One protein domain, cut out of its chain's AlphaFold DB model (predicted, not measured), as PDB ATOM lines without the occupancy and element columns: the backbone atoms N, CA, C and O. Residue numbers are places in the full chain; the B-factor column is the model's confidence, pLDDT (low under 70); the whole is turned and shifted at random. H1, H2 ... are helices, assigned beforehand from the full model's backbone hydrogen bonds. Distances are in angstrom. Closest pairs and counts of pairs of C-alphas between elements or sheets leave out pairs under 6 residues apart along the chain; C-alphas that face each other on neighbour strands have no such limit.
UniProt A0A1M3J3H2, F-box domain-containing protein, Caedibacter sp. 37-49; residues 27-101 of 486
ATOM      1  N   LEU A  27     -13.893 -27.349  68.033       69.62
ATOM      2  CA  LEU A  27     -13.326 -26.302  67.199       69.62
ATOM      3  C   LEU A  27     -11.857 -26.613  66.902       69.62
ATOM      4  O   LEU A  27     -11.494 -26.564  65.735       69.62
ATOM      5  N   GLN A  28     -11.066 -27.049  67.895       76.38
ATOM      6  CA  GLN A  28      -9.622 -27.326  67.772       76.38
ATOM      7  C   GLN A  28      -9.280 -28.354  66.686       76.38
ATOM      8  O   GLN A  28      -8.189 -28.289  66.127       76.38
ATOM      9  N   ASP A  29     -10.223 -29.238  66.361       84.44
ATOM     10  CA  ASP A  29     -10.068 -30.285  65.348       84.44
ATOM     11  C   ASP A  29     -10.500 -29.838  63.936       84.44
ATOM     12  O   ASP A  29     -10.386 -30.602  62.975       84.44
ATOM     13  N   LEU A  30     -11.015 -28.612  63.775       87.06
ATOM     14  CA  LEU A  30     -11.395 -28.088  62.466       87.06
ATOM     15  C   LEU A  30     -10.157 -27.799  61.602       87.06
ATOM     16  O   LEU A  30      -9.215 -27.156  62.074       87.06
ATOM     17  N   PRO A  31     -10.189 -28.162  60.304       93.06
ATOM     18  CA  PRO A  31      -9.171 -27.750  59.344       93.06
ATOM     19  C   PRO A  31      -8.939 -26.235  59.356       93.06
ATOM     20  O   PRO A  31      -9.889 -25.450  59.471       93.06
ATOM     21  N   THR A  32      -7.681 -25.825  59.184       91.38
ATOM     22  CA  THR A  32      -7.250 -24.419  59.192       91.38
ATOM     23  C   THR A  32      -8.082 -23.557  58.245       91.38
ATOM     24  O   THR A  32      -8.482 -22.455  58.609       91.38
ATOM     25  N   GLU A  33      -8.434 -24.066  57.065       92.69
ATOM     26  CA  GLU A  33      -9.218 -23.348  56.057       92.69
ATOM     27  C   GLU A  33     -10.662 -23.093  56.508       92.69
ATOM     28  O   GLU A  33     -11.244 -22.052  56.193       92.69
ATOM     29  N   ILE A  34     -11.260 -24.034  57.249       93.25
ATOM     30  CA  ILE A  34     -12.610 -23.871  57.805       93.25
ATOM     31  C   ILE A  34     -12.563 -22.849  58.938       93.25
ATOM     32  O   ILE A  34     -13.381 -21.928  58.961       93.25
ATOM     33  N   THR A  35     -11.569 -22.954  59.819       92.12
ATOM     34  CA  THR A  35     -11.365 -22.007  60.921       92.12
ATOM     35  C   THR A  35     -11.121 -20.589  60.403       92.12
ATOM     36  O   THR A  35     -11.766 -19.651  60.867       92.12
ATOM     37  N   GLN A  36     -10.292 -20.419  59.367       93.12
ATOM     38  CA  GLN A  36     -10.051 -19.123  58.725       93.12
ATOM     39  C   GLN A  36     -11.341 -18.533  58.135       93.12
ATOM     40  O   GLN A  36     -11.592 -17.333  58.252       93.12
ATOM     41  N   ARG A  37     -12.189 -19.362  57.506       93.38
ATOM     42  CA  ARG A  37     -13.493 -18.917  56.988       93.38
ATOM     43  C   ARG A  37     -14.434 -18.483  58.102       93.38
ATOM     44  O   ARG A  37     -15.103 -17.473  57.924       93.38
ATOM     45  N   ILE A  38     -14.488 -19.216  59.213       91.44
ATOM     46  CA  ILE A  38     -15.287 -18.827  60.384       91.44
ATOM     47  C   ILE A  38     -14.791 -17.479  60.906       91.44
ATOM     48  O   ILE A  38     -15.586 -16.549  61.013       91.44
ATOM     49  N   LEU A  39     -13.480 -17.348  61.133       92.31
ATOM     50  CA  LEU A  39     -12.857 -16.119  61.620       92.31
ATOM     51  C   LEU A  39     -13.206 -14.916  60.742       92.31
ATOM     52  O   LEU A  39     -13.717 -13.933  61.263       92.31
ATOM     53  N   LYS A  40     -13.069 -15.022  59.413       93.44
ATOM     54  CA  LYS A  40     -13.403 -13.944  58.456       93.44
ATOM     55  C   LYS A  40     -14.844 -13.417  58.545       93.44
ATOM     56  O   LYS A  40     -15.090 -12.314  58.070       93.44
ATOM     57  N   HIS A  41     -15.778 -14.180  59.118       91.75
ATOM     58  CA  HIS A  41     -17.185 -13.784  59.266       91.75
ATOM     59  C   HIS A  41     -17.567 -13.391  60.699       91.75
ATOM     60  O   HIS A  41     -18.677 -12.907  60.910       91.75
ATOM     61  N   LEU A  42     -16.693 -13.609  61.685       88.00
ATOM     62  CA  LEU A  42     -16.940 -13.163  63.054       88.00
ATOM     63  C   LEU A  42     -16.722 -11.648  63.172       88.00
ATOM     64  O   LEU A  42     -15.838 -11.108  62.492       88.00
ATOM     65  N   PRO A  43     -17.461 -10.955  64.057       89.25
ATOM     66  CA  PRO A  43     -17.094  -9.609  64.481       89.25
ATOM     67  C   PRO A  43     -15.611  -9.554  64.874       89.25
ATOM     68  O   PRO A  43     -15.129 -10.492  65.518       89.25
ATOM     69  N   ILE A  44     -14.870  -8.503  64.503       88.00
ATOM     70  CA  ILE A  44     -13.413  -8.412  64.736       88.00
ATOM     71  C   ILE A  44     -13.075  -8.727  66.196       88.00
ATOM     72  O   ILE A  44     -12.178  -9.530  66.450       88.00
ATOM     73  N   LYS A  45     -13.814  -8.164  67.161       87.31
ATOM     74  CA  LYS A  45     -13.595  -8.439  68.589       87.31
ATOM     75  C   LYS A  45     -13.716  -9.922  68.932       87.31
ATOM     76  O   LYS A  45     -12.889 -10.440  69.682       87.31
ATOM     77  N   ASP A  46     -14.733 -10.594  68.408       87.56
ATOM     78  CA  ASP A  46     -14.981 -12.005  68.697       87.56
ATOM     79  C   ASP A  46     -13.941 -12.892  68.015       87.56
ATOM     80  O   ASP A  46     -13.451 -13.840  68.624       87.56
ATOM     81  N   GLY A  47     -13.537 -12.544  66.793       89.69
ATOM     82  CA  GLY A  47     -12.453 -13.212  66.086       89.69
ATOM     83  C   GLY A  47     -11.103 -13.075  66.796       89.69
ATOM     84  O   GLY A  47     -10.389 -14.065  66.949       89.69
ATOM     85  N   VAL A  48     -10.763 -11.879  67.289       87.69
ATOM     86  CA  VAL A  48      -9.544 -11.650  68.089       87.69
ATOM     87  C   VAL A  48      -9.596 -12.436  69.393       87.69
ATOM     88  O   VAL A  48      -8.672 -13.191  69.687       87.69
ATOM     89  N   ARG A  49     -10.706 -12.352  70.133       87.25
ATOM     90  CA  ARG A  49     -10.893 -13.110  71.376       87.25
ATOM     91  C   ARG A  49     -10.792 -14.617  71.142       87.25
ATOM     92  O   ARG A  49     -10.202 -15.328  71.952       87.25
ATOM     93  N   PHE A  50     -11.347 -15.110  70.038       87.50
ATOM     94  CA  PHE A  50     -11.243 -16.510  69.649       87.50
ATOM     95  C   PHE A  50      -9.781 -16.932  69.464       87.50
ATOM     96  O   PHE A  50      -9.364 -17.939  70.040       87.50
ATOM     97  N   MET A  51      -8.986 -16.138  68.737       89.94
ATOM     98  CA  MET A  51      -7.549 -16.385  68.572       89.94
ATOM     99  C   MET A  51      -6.813 -16.365  69.921       89.94
ATOM    100  O   MET A  51      -6.050 -17.280  70.206       89.94
ATOM    101  N   GLU A  52      -7.093 -15.397  70.796       88.25
ATOM    102  CA  GLU A  52      -6.453 -15.280  72.118       88.25
ATOM    103  C   GLU A  52      -6.765 -16.456  73.056       88.25
ATOM    104  O   GLU A  52      -5.919 -16.862  73.855       88.25
ATOM    105  N   THR A  53      -7.965 -17.038  72.960       86.50
ATOM    106  CA  THR A  53      -8.381 -18.163  73.818       86.50
ATOM    107  C   THR A  53      -7.709 -19.493  73.466       86.50
ATOM    108  O   THR A  53      -7.757 -20.430  74.265       86.50
ATOM    109  N   ASN A  54      -7.063 -19.595  72.299       87.06
ATOM    110  CA  ASN A  54      -6.382 -20.805  71.851       87.06
ATOM    111  C   ASN A  54      -5.014 -20.481  71.237       87.06
ATOM    112  O   ASN A  54      -4.916 -19.997  70.111       87.06
ATOM    113  N   LYS A  55      -3.942 -20.861  71.943       89.00
ATOM    114  CA  LYS A  55      -2.557 -20.629  71.512       89.00
ATOM    115  C   LYS A  55      -2.268 -21.132  70.092       89.00
ATOM    116  O   LYS A  55      -1.613 -20.421  69.339       89.00
ATOM    117  N   ALA A  56      -2.776 -22.307  69.711       89.06
ATOM    118  CA  ALA A  56      -2.535 -22.872  68.382       89.06
ATOM    119  C   ALA A  56      -3.151 -22.007  67.271       89.06
ATOM    120  O   ALA A  56      -2.533 -21.800  66.229       89.06
ATOM    121  N   TYR A  57      -4.339 -21.443  67.505       90.25
ATOM    122  CA  TYR A  57      -4.966 -20.521  66.558       90.25
ATOM    123  C   TYR A  57      -4.296 -19.169  66.526       90.25
ATOM    124  O   TYR A  57      -4.097 -18.638  65.438       90.25
ATOM    125  N   ASN A  58      -3.909 -18.637  67.683       91.56
ATOM    126  CA  ASN A  58      -3.130 -17.412  67.716       91.56
ATOM    127  C   ASN A  58      -1.856 -17.563  66.876       91.56
ATOM    128  O   ASN A  58      -1.602 -16.755  65.992       91.56
ATOM    129  N   ASP A  59      -1.097 -18.642  67.082       91.88
ATOM    130  CA  ASP A  59       0.135 -18.899  66.333       91.88
ATOM    131  C   ASP A  59      -0.108 -19.118  64.833       91.88
ATOM    132  O   ASP A  59       0.756 -18.784  64.029       91.88
ATOM    133  N   THR A  60      -1.286 -19.619  64.452       93.06
ATOM    134  CA  THR A  60      -1.654 -19.841  63.046       93.06
ATOM    135  C   THR A  60      -2.111 -18.562  62.340       93.06
ATOM    136  O   THR A  60      -1.780 -18.357  61.176       93.06
ATOM    137  N   PHE A  61      -2.891 -17.707  63.012       94.12
ATOM    138  CA  PHE A  61      -3.639 -16.627  62.358       94.12
ATOM    139  C   PHE A  61      -3.172 -15.212  62.713       94.12
ATOM    140  O   PHE A  61      -3.549 -14.271  62.014       94.12
ATOM    141  N   LYS A  62      -2.335 -15.021  63.745       92.38
ATOM    142  CA  LYS A  62      -1.836 -13.682  64.118       92.38
ATOM    143  C   LYS A  62      -1.108 -12.982  62.965       92.38
ATOM    144  O   LYS A  62      -1.263 -11.776  62.810       92.38
ATOM    145  N   ASP A  63      -0.425 -13.757  62.122       93.88
ATOM    146  CA  ASP A  63       0.356 -13.276  60.978       93.88
ATOM    147  C   ASP A  63      -0.364 -13.476  59.623       93.88
ATOM    148  O   ASP A  63       0.199 -13.211  58.560       93.88
ATOM    149  N   ASP A  64      -1.630 -13.917  59.629       94.81
ATOM    150  CA  ASP A  64      -2.417 -14.142  58.410       94.81
ATOM    151  C   ASP A  64      -2.939 -12.818  57.830       94.81
ATOM    152  O   ASP A  64      -4.014 -12.318  58.185       94.81
ATOM    153  N   ALA A  65      -2.190 -12.255  56.882       94.75
ATOM    154  CA  ALA A  65      -2.556 -11.011  56.208       94.75
ATOM    155  C   ALA A  65      -3.925 -11.085  55.506       94.75
ATOM    156  O   ALA A  65      -4.627 -10.079  55.433       94.75
ATOM    157  N   SER A  66      -4.355 -12.258  55.022       94.19
ATOM    158  CA  SER A  66      -5.655 -12.416  54.356       94.19
ATOM    159  C   SER A  66      -6.818 -12.275  55.337       94.19
ATOM    160  O   SER A  66      -7.854 -11.698  54.988       94.19
ATOM    161  N   LEU A  67      -6.665 -12.798  56.554       94.56
ATOM    162  CA  LEU A  67      -7.650 -12.633  57.619       94.56
ATOM    163  C   LEU A  67      -7.768 -11.161  58.028       94.56
ATOM    164  O   LEU A  67      -8.864 -10.602  57.999       94.56
ATOM    165  N   TRP A  68      -6.643 -10.516  58.340       94.25
ATOM    166  CA  TRP A  68      -6.644  -9.122  58.788       94.25
ATOM    167  C   TRP A  68      -7.079  -8.141  57.699       94.25
ATOM    168  O   TRP A  68      -7.825  -7.209  57.993       94.25
ATOM    169  N   LYS A  69      -6.726  -8.394  56.433       92.75
ATOM    170  CA  LYS A  69      -7.267  -7.649  55.287       92.75
ATOM    171  C   LYS A  69      -8.789  -7.744  55.230       92.75
ATOM    172  O   LYS A  69      -9.448  -6.726  55.048       92.75
ATOM    173  N   SER A  70      -9.346  -8.943  55.423       92.19
ATOM    174  CA  SER A  70     -10.799  -9.150  55.453       92.19
ATOM    175  C   SER A  70     -11.457  -8.387  56.598       92.19
ATOM    176  O   SER A  70     -12.538  -7.848  56.413       92.19
ATOM    177  N   TYR A  71     -10.828  -8.327  57.775       91.88
ATOM    178  CA  TYR A  71     -11.326  -7.531  58.900       91.88
ATOM    179  C   TYR A  71     -11.344  -6.047  58.572       91.88
ATOM    180  O   TYR A  71     -12.365  -5.390  58.726       91.88
ATOM    181  N   PHE A  72     -10.232  -5.551  58.058       88.69
ATOM    182  CA  PHE A  72     -10.057  -4.156  57.712       88.69
ATOM    183  C   PHE A  72     -10.988  -3.687  56.579       88.69
ATOM    184  O   PHE A  72     -11.570  -2.615  56.684       88.69
ATOM    185  N   GLN A  73     -11.233  -4.509  55.554       86.94
ATOM    186  CA  GLN A  73     -12.155  -4.182  54.453       86.94
ATOM    187  C   GLN A  73     -13.630  -4.070  54.868       86.94
ATOM    188  O   GLN A  73     -14.435  -3.537  54.106       86.94
ATOM    189  N   ARG A  74     -14.002  -4.565  56.056       84.00
ATOM    190  CA  ARG A  74     -15.361  -4.408  56.602       84.00
ATOM    191  C   ARG A  74     -15.606  -3.032  57.208       84.00
ATOM    192  O   ARG A  74     -16.755  -2.664  57.409       84.00
ATOM    193  N   ILE A  75     -14.543  -2.280  57.481       79.56
ATOM    194  CA  ILE A  75     -14.635  -0.930  58.019       79.56
ATOM    195  C   ILE A  75     -14.745   0.050  56.842       79.56
ATOM    196  O   ILE A  75     -13.923   0.031  55.918       79.56
ATOM    197  N   ARG A  76     -15.773   0.905  56.822       67.25
ATOM    198  CA  ARG A  76     -15.912   1.967  55.812       67.25
ATOM    199  C   ARG A  76     -14.705   2.916  55.879       67.25
ATOM    200  O   ARG A  76     -14.075   3.089  56.916       67.25
ATOM    201  N   GLY A  77     -14.326   3.499  54.743       67.31
ATOM    202  CA  GLY A  77     -13.113   4.325  54.644       67.31
ATOM    203  C   GLY A  77     -11.793   3.537  54.604       67.31
ATOM    204  O   GLY A  77     -10.736   4.146  54.483       67.31
ATOM    205  N   HIS A  78     -11.814   2.195  54.619       76.62
ATOM    206  CA  HIS A  78     -10.602   1.376  54.466       76.62
ATOM    207  C   HIS A  78      -9.814   1.688  53.177       76.62
ATOM    208  O   HIS A  78      -8.596   1.539  53.140       76.62
ATOM    209  N   ALA A  79     -10.481   2.154  52.117       74.56
ATOM    210  CA  ALA A  79      -9.821   2.543  50.872       74.56
ATOM    211  C   ALA A  79      -8.741   3.624  51.082       74.56
ATOM    212  O   ALA A  79      -7.695   3.548  50.437       74.56
ATOM    213  N   TYR A  80      -8.937   4.545  52.040       73.62
ATOM    214  CA  TYR A  80      -7.962   5.577  52.419       73.62
ATOM    215  C   TYR A  80      -6.587   4.974  52.733       73.62
ATOM    216  O   TYR A  80      -5.560   5.438  52.242       73.62
ATOM    217  N   TYR A  81      -6.576   3.888  53.511       77.31
ATOM    218  CA  TYR A  81      -5.349   3.300  54.039       77.31
ATOM    219  C   TYR A  81      -4.740   2.232  53.128       77.31
ATOM    220  O   TYR A  81      -3.592   1.847  53.358       77.31
ATOM    221  N   LEU A  82      -5.467   1.711  52.127       74.75
ATOM    222  CA  LEU A  82      -4.989   0.577  51.326       74.75
ATOM    223  C   LEU A  82      -3.734   0.909  50.517       74.75
ATOM    224  O   LEU A  82      -2.806   0.103  50.535       74.75
ATOM    225  N   GLY A  83      -3.658   2.089  49.894       72.12
ATOM    226  CA  GLY A  83      -2.586   2.401  48.939       72.12
ATOM    227  C   GLY A  83      -2.399   1.305  47.873       72.12
ATOM    228  O   GLY A  83      -3.246   0.424  47.719       72.12
ATOM    229  N   ASP A  84      -1.266   1.332  47.166       74.69
ATOM    230  CA  ASP A  84      -0.952   0.346  46.111       74.69
ATOM    231  C   ASP A  84      -0.071  -0.823  46.593       74.69
ATOM    232  O   ASP A  84       0.231  -1.742  45.833       74.69
ATOM    233  N   GLN A  85       0.368  -0.805  47.853       79.06
ATOM    234  CA  GLN A  85       1.307  -1.791  48.389       79.06
ATOM    235  C   GLN A  85       0.594  -2.912  49.149       79.06
ATOM    236  O   GLN A  85      -0.334  -2.671  49.925       79.06
ATOM    237  N   GLU A  86       1.064  -4.151  48.964       84.81
ATOM    238  CA  GLU A  86       0.665  -5.255  49.833       84.81
ATOM    239  C   GLU A  86       1.064  -4.958  51.279       84.81
ATOM    240  O   GLU A  86       2.164  -4.482  51.557       84.81
ATOM    241  N   LYS A  87       0.148  -5.246  52.203       91.62
ATOM    242  CA  LYS A  87       0.315  -4.987  53.629       91.62
ATOM    243  C   LYS A  87       0.413  -6.291  54.400       91.62
ATOM    244  O   LYS A  87      -0.279  -7.264  54.089       91.62
ATOM    245  N   THR A  88       1.240  -6.295  55.434       94.06
ATOM    246  CA  THR A  88       1.340  -7.410  56.375       94.06
ATOM    247  C   THR A  88       0.131  -7.449  57.315       94.06
ATOM    248  O   THR A  88      -0.626  -6.482  57.438       94.06
ATOM    249  N   ALA A  89      -0.052  -8.561  58.033       91.88
ATOM    250  CA  ALA A  89      -1.031  -8.648  59.118       91.88
ATOM    251  C   ALA A  89      -0.843  -7.528  60.155       91.88
ATOM    252  O   ALA A  89      -1.807  -6.873  60.550       91.88
ATOM    253  N   GLN A  90       0.408  -7.264  60.542       91.62
ATOM    254  CA  GLN A  90       0.736  -6.232  61.520       91.62
ATOM    255  C   GLN A  90       0.383  -4.826  61.021       91.62
ATOM    256  O   GLN A  90      -0.113  -4.016  61.805       91.62
ATOM    257  N   ASP A  91       0.567  -4.550  59.728       92.44
ATOM    258  CA  ASP A  91       0.162  -3.278  59.126       92.44
ATOM    259  C   ASP A  91      -1.353  -3.081  59.221       92.44
ATOM    260  O   ASP A  91      -1.807  -2.027  59.659       92.44
ATOM    261  N   TYR A  92      -2.152  -4.105  58.896       91.56
ATOM    262  CA  TYR A  92      -3.610  -4.036  59.040       91.56
ATOM    263  C   TYR A  92      -4.050  -3.848  60.495       91.56
ATOM    264  O   TYR A  92      -4.958  -3.061  60.759       91.56
ATOM    265  N   ILE A  93      -3.400  -4.523  61.449       88.00
ATOM    266  CA  ILE A  93      -3.659  -4.328  62.883       88.00
ATOM    267  C   ILE A  93      -3.360  -2.880  63.289       88.00
ATOM    268  O   ILE A  93      -4.144  -2.267  64.014       88.00
ATOM    269  N   ASN A  94      -2.231  -2.330  62.839       87.88
ATOM    270  CA  ASN A  94      -1.835  -0.959  63.145       87.88
ATOM    271  C   ASN A  94      -2.806   0.052  62.528       87.88
ATOM    272  O   ASN A  94      -3.215   0.982  63.217       87.88
ATOM    273  N   ILE A  95      -3.243  -0.173  61.288       86.38
ATOM    274  CA  ILE A  95      -4.248   0.656  60.617       86.38
ATOM    275  C   ILE A  95      -5.586   0.597  61.357       86.38
ATOM    276  O   ILE A  95      -6.169   1.636  61.630       86.38
ATOM    277  N   LEU A  96      -6.066  -0.588  61.743       83.94
ATOM    278  CA  LEU A  96      -7.310  -0.720  62.510       83.94
ATOM    279  C   LEU A  96      -7.245   0.024  63.851       83.94
ATOM    280  O   LEU A  96      -8.240   0.601  64.284       83.94
ATOM    281  N   LYS A  97      -6.079   0.027  64.509       82.88
ATOM    282  CA  LYS A  97      -5.847   0.819  65.726       82.88
ATOM    283  C   LYS A  97      -5.840   2.319  65.442       82.88
ATOM    284  O   LYS A  97      -6.346   3.073  66.265       82.88
ATOM    285  N   ASP A  98      -5.268   2.737  64.318       80.56
ATOM    286  CA  ASP A  98      -5.219   4.138  63.902       80.56
ATOM    287  C   ASP A  98      -6.603   4.676  63.522       80.56
ATOM    288  O   ASP A  98      -7.029   5.696  64.047       80.56
ATOM    289  N   MET A  99      -7.369   3.922  62.729       77.31
ATOM    290  CA  MET A  99      -8.755   4.235  62.352       77.31
ATOM    291  C   MET A  99      -9.685   4.418  63.554       77.31
ATOM    292  O   MET A  99     -10.718   5.073  63.463       77.31
ATOM    293  N   LYS A 100      -9.338   3.809  64.686       73.69
ATOM    294  CA  LYS A 100     -10.097   3.917  65.926       73.69
ATOM    295  C   LYS A 100      -9.831   5.236  66.666       73.69
ATOM    296  O   LYS A 100     -10.543   5.559  67.614       73.69
ATOM    297  N   LYS A 101      -8.807   5.993  66.273       74.19
ATOM    298  CA  LYS A 101      -8.490   7.284  66.879       74.19
ATOM    299  C   LYS A 101      -9.266   8.388  66.159       74.19
ATOM    300  O   LYS A 101      -9.232   8.445  64.929       74.19
TER     301      LYS A 101
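What this domain is: This is residues 27 to 101 of the 486 residues of the protein "F-box domain-containing protein" of Caedibacter sp. 37-49 (UniProt A0A1M3J3H2). This is an elongated body built of helices, with H4 in the middle between two groups: H1, H2 and H3 toward one end, H5 and H6 toward the other. H1 and H6 pack on H4 and run nearly the same way as it does, while H2 and H3 make a corner near H1 and the small H5 lies at the far end. The printed part has 75 residues with six named helices, H1 to H6 in order along the chain, and no named strand; the class is all helix. The whole is compact, with a radius of gyration of the C-alphas of 12.5 A, and the C-alphas span 38 by 23 by 18 A.

How they stand to each other: Start with H1, residues 32 to 41, and look across to H4, residues 65 to 73: they touch, closest at the C-alphas of Lys 40 and Leu 67, 6.0 A apart. They run the same way at a shallow tilt of 12 degrees. Next comes H2, residues 44 to 53, close to H1 but not clearly touching it, with the C-alphas of Leu 39 and Gly 47 closest at 5.3 A. Go on to H3, residues 55 to 61, which touches H2 only at the corner by their link, closest at the C-alphas of Met 51 and Asn 58, 4.6 A. H2 and H3 run opposite ways at a steep tilt of 41 degrees. H3 is close to H4 but not clearly touching, and about perpendicular to it at 73 degrees; their closest C-alphas are those of Phe 61 and Leu 67, 7.4 A. Past H4, find H5, residues 78 to 82, which touches no helix; its closest C-alpha pair with H4 is Phe 72 and His 78, 6.4 A. Then H6, residues 89 to 99, touches H4 with 12 pairs of C-alphas within 8 A, the closest being Ala 65 and Ala 89 at 4.0 A. H4 and H6 run the same way at a shallow tilt of 19 degrees. H6 is apart from H1, H2 and H3. In H2, H3, H4, H5 and H6 every O i to N i+4 pair is within hydrogen-bond range; in H1 it is 5 of 6.

Where its parts are: Find C-alpha 32 at (-7.250, -24.419, 59.192); from there H1 runs 14.6 A to C-alpha 41. H2, residues 44 to 53, measures 14.2 A, and H3, residues 55 to 61, measures 10.0 A. H4 begins at C-alpha 65, at (-2.556, -11.011, 56.208), and measures 11.9 A to C-alpha 73. After H5, residues 78 to 82, H6 runs 15.4 A from C-alpha 89 to C-alpha 99 at (-8.755, 4.235, 62.352).

The domain as a whole: The two C-alphas farthest apart are those of Asp 29 and Tyr 80, 38.2 A. The printed part has no cut; the links from H1 to H2, H2 to H3, H3 to H4 and H4 to H5 are tight, and that from H5 to H6 is short, with 6 residues. The model's mean pLDDT over the printed part is 86.7, and residue 27 and residues 76 to 77 are under 70.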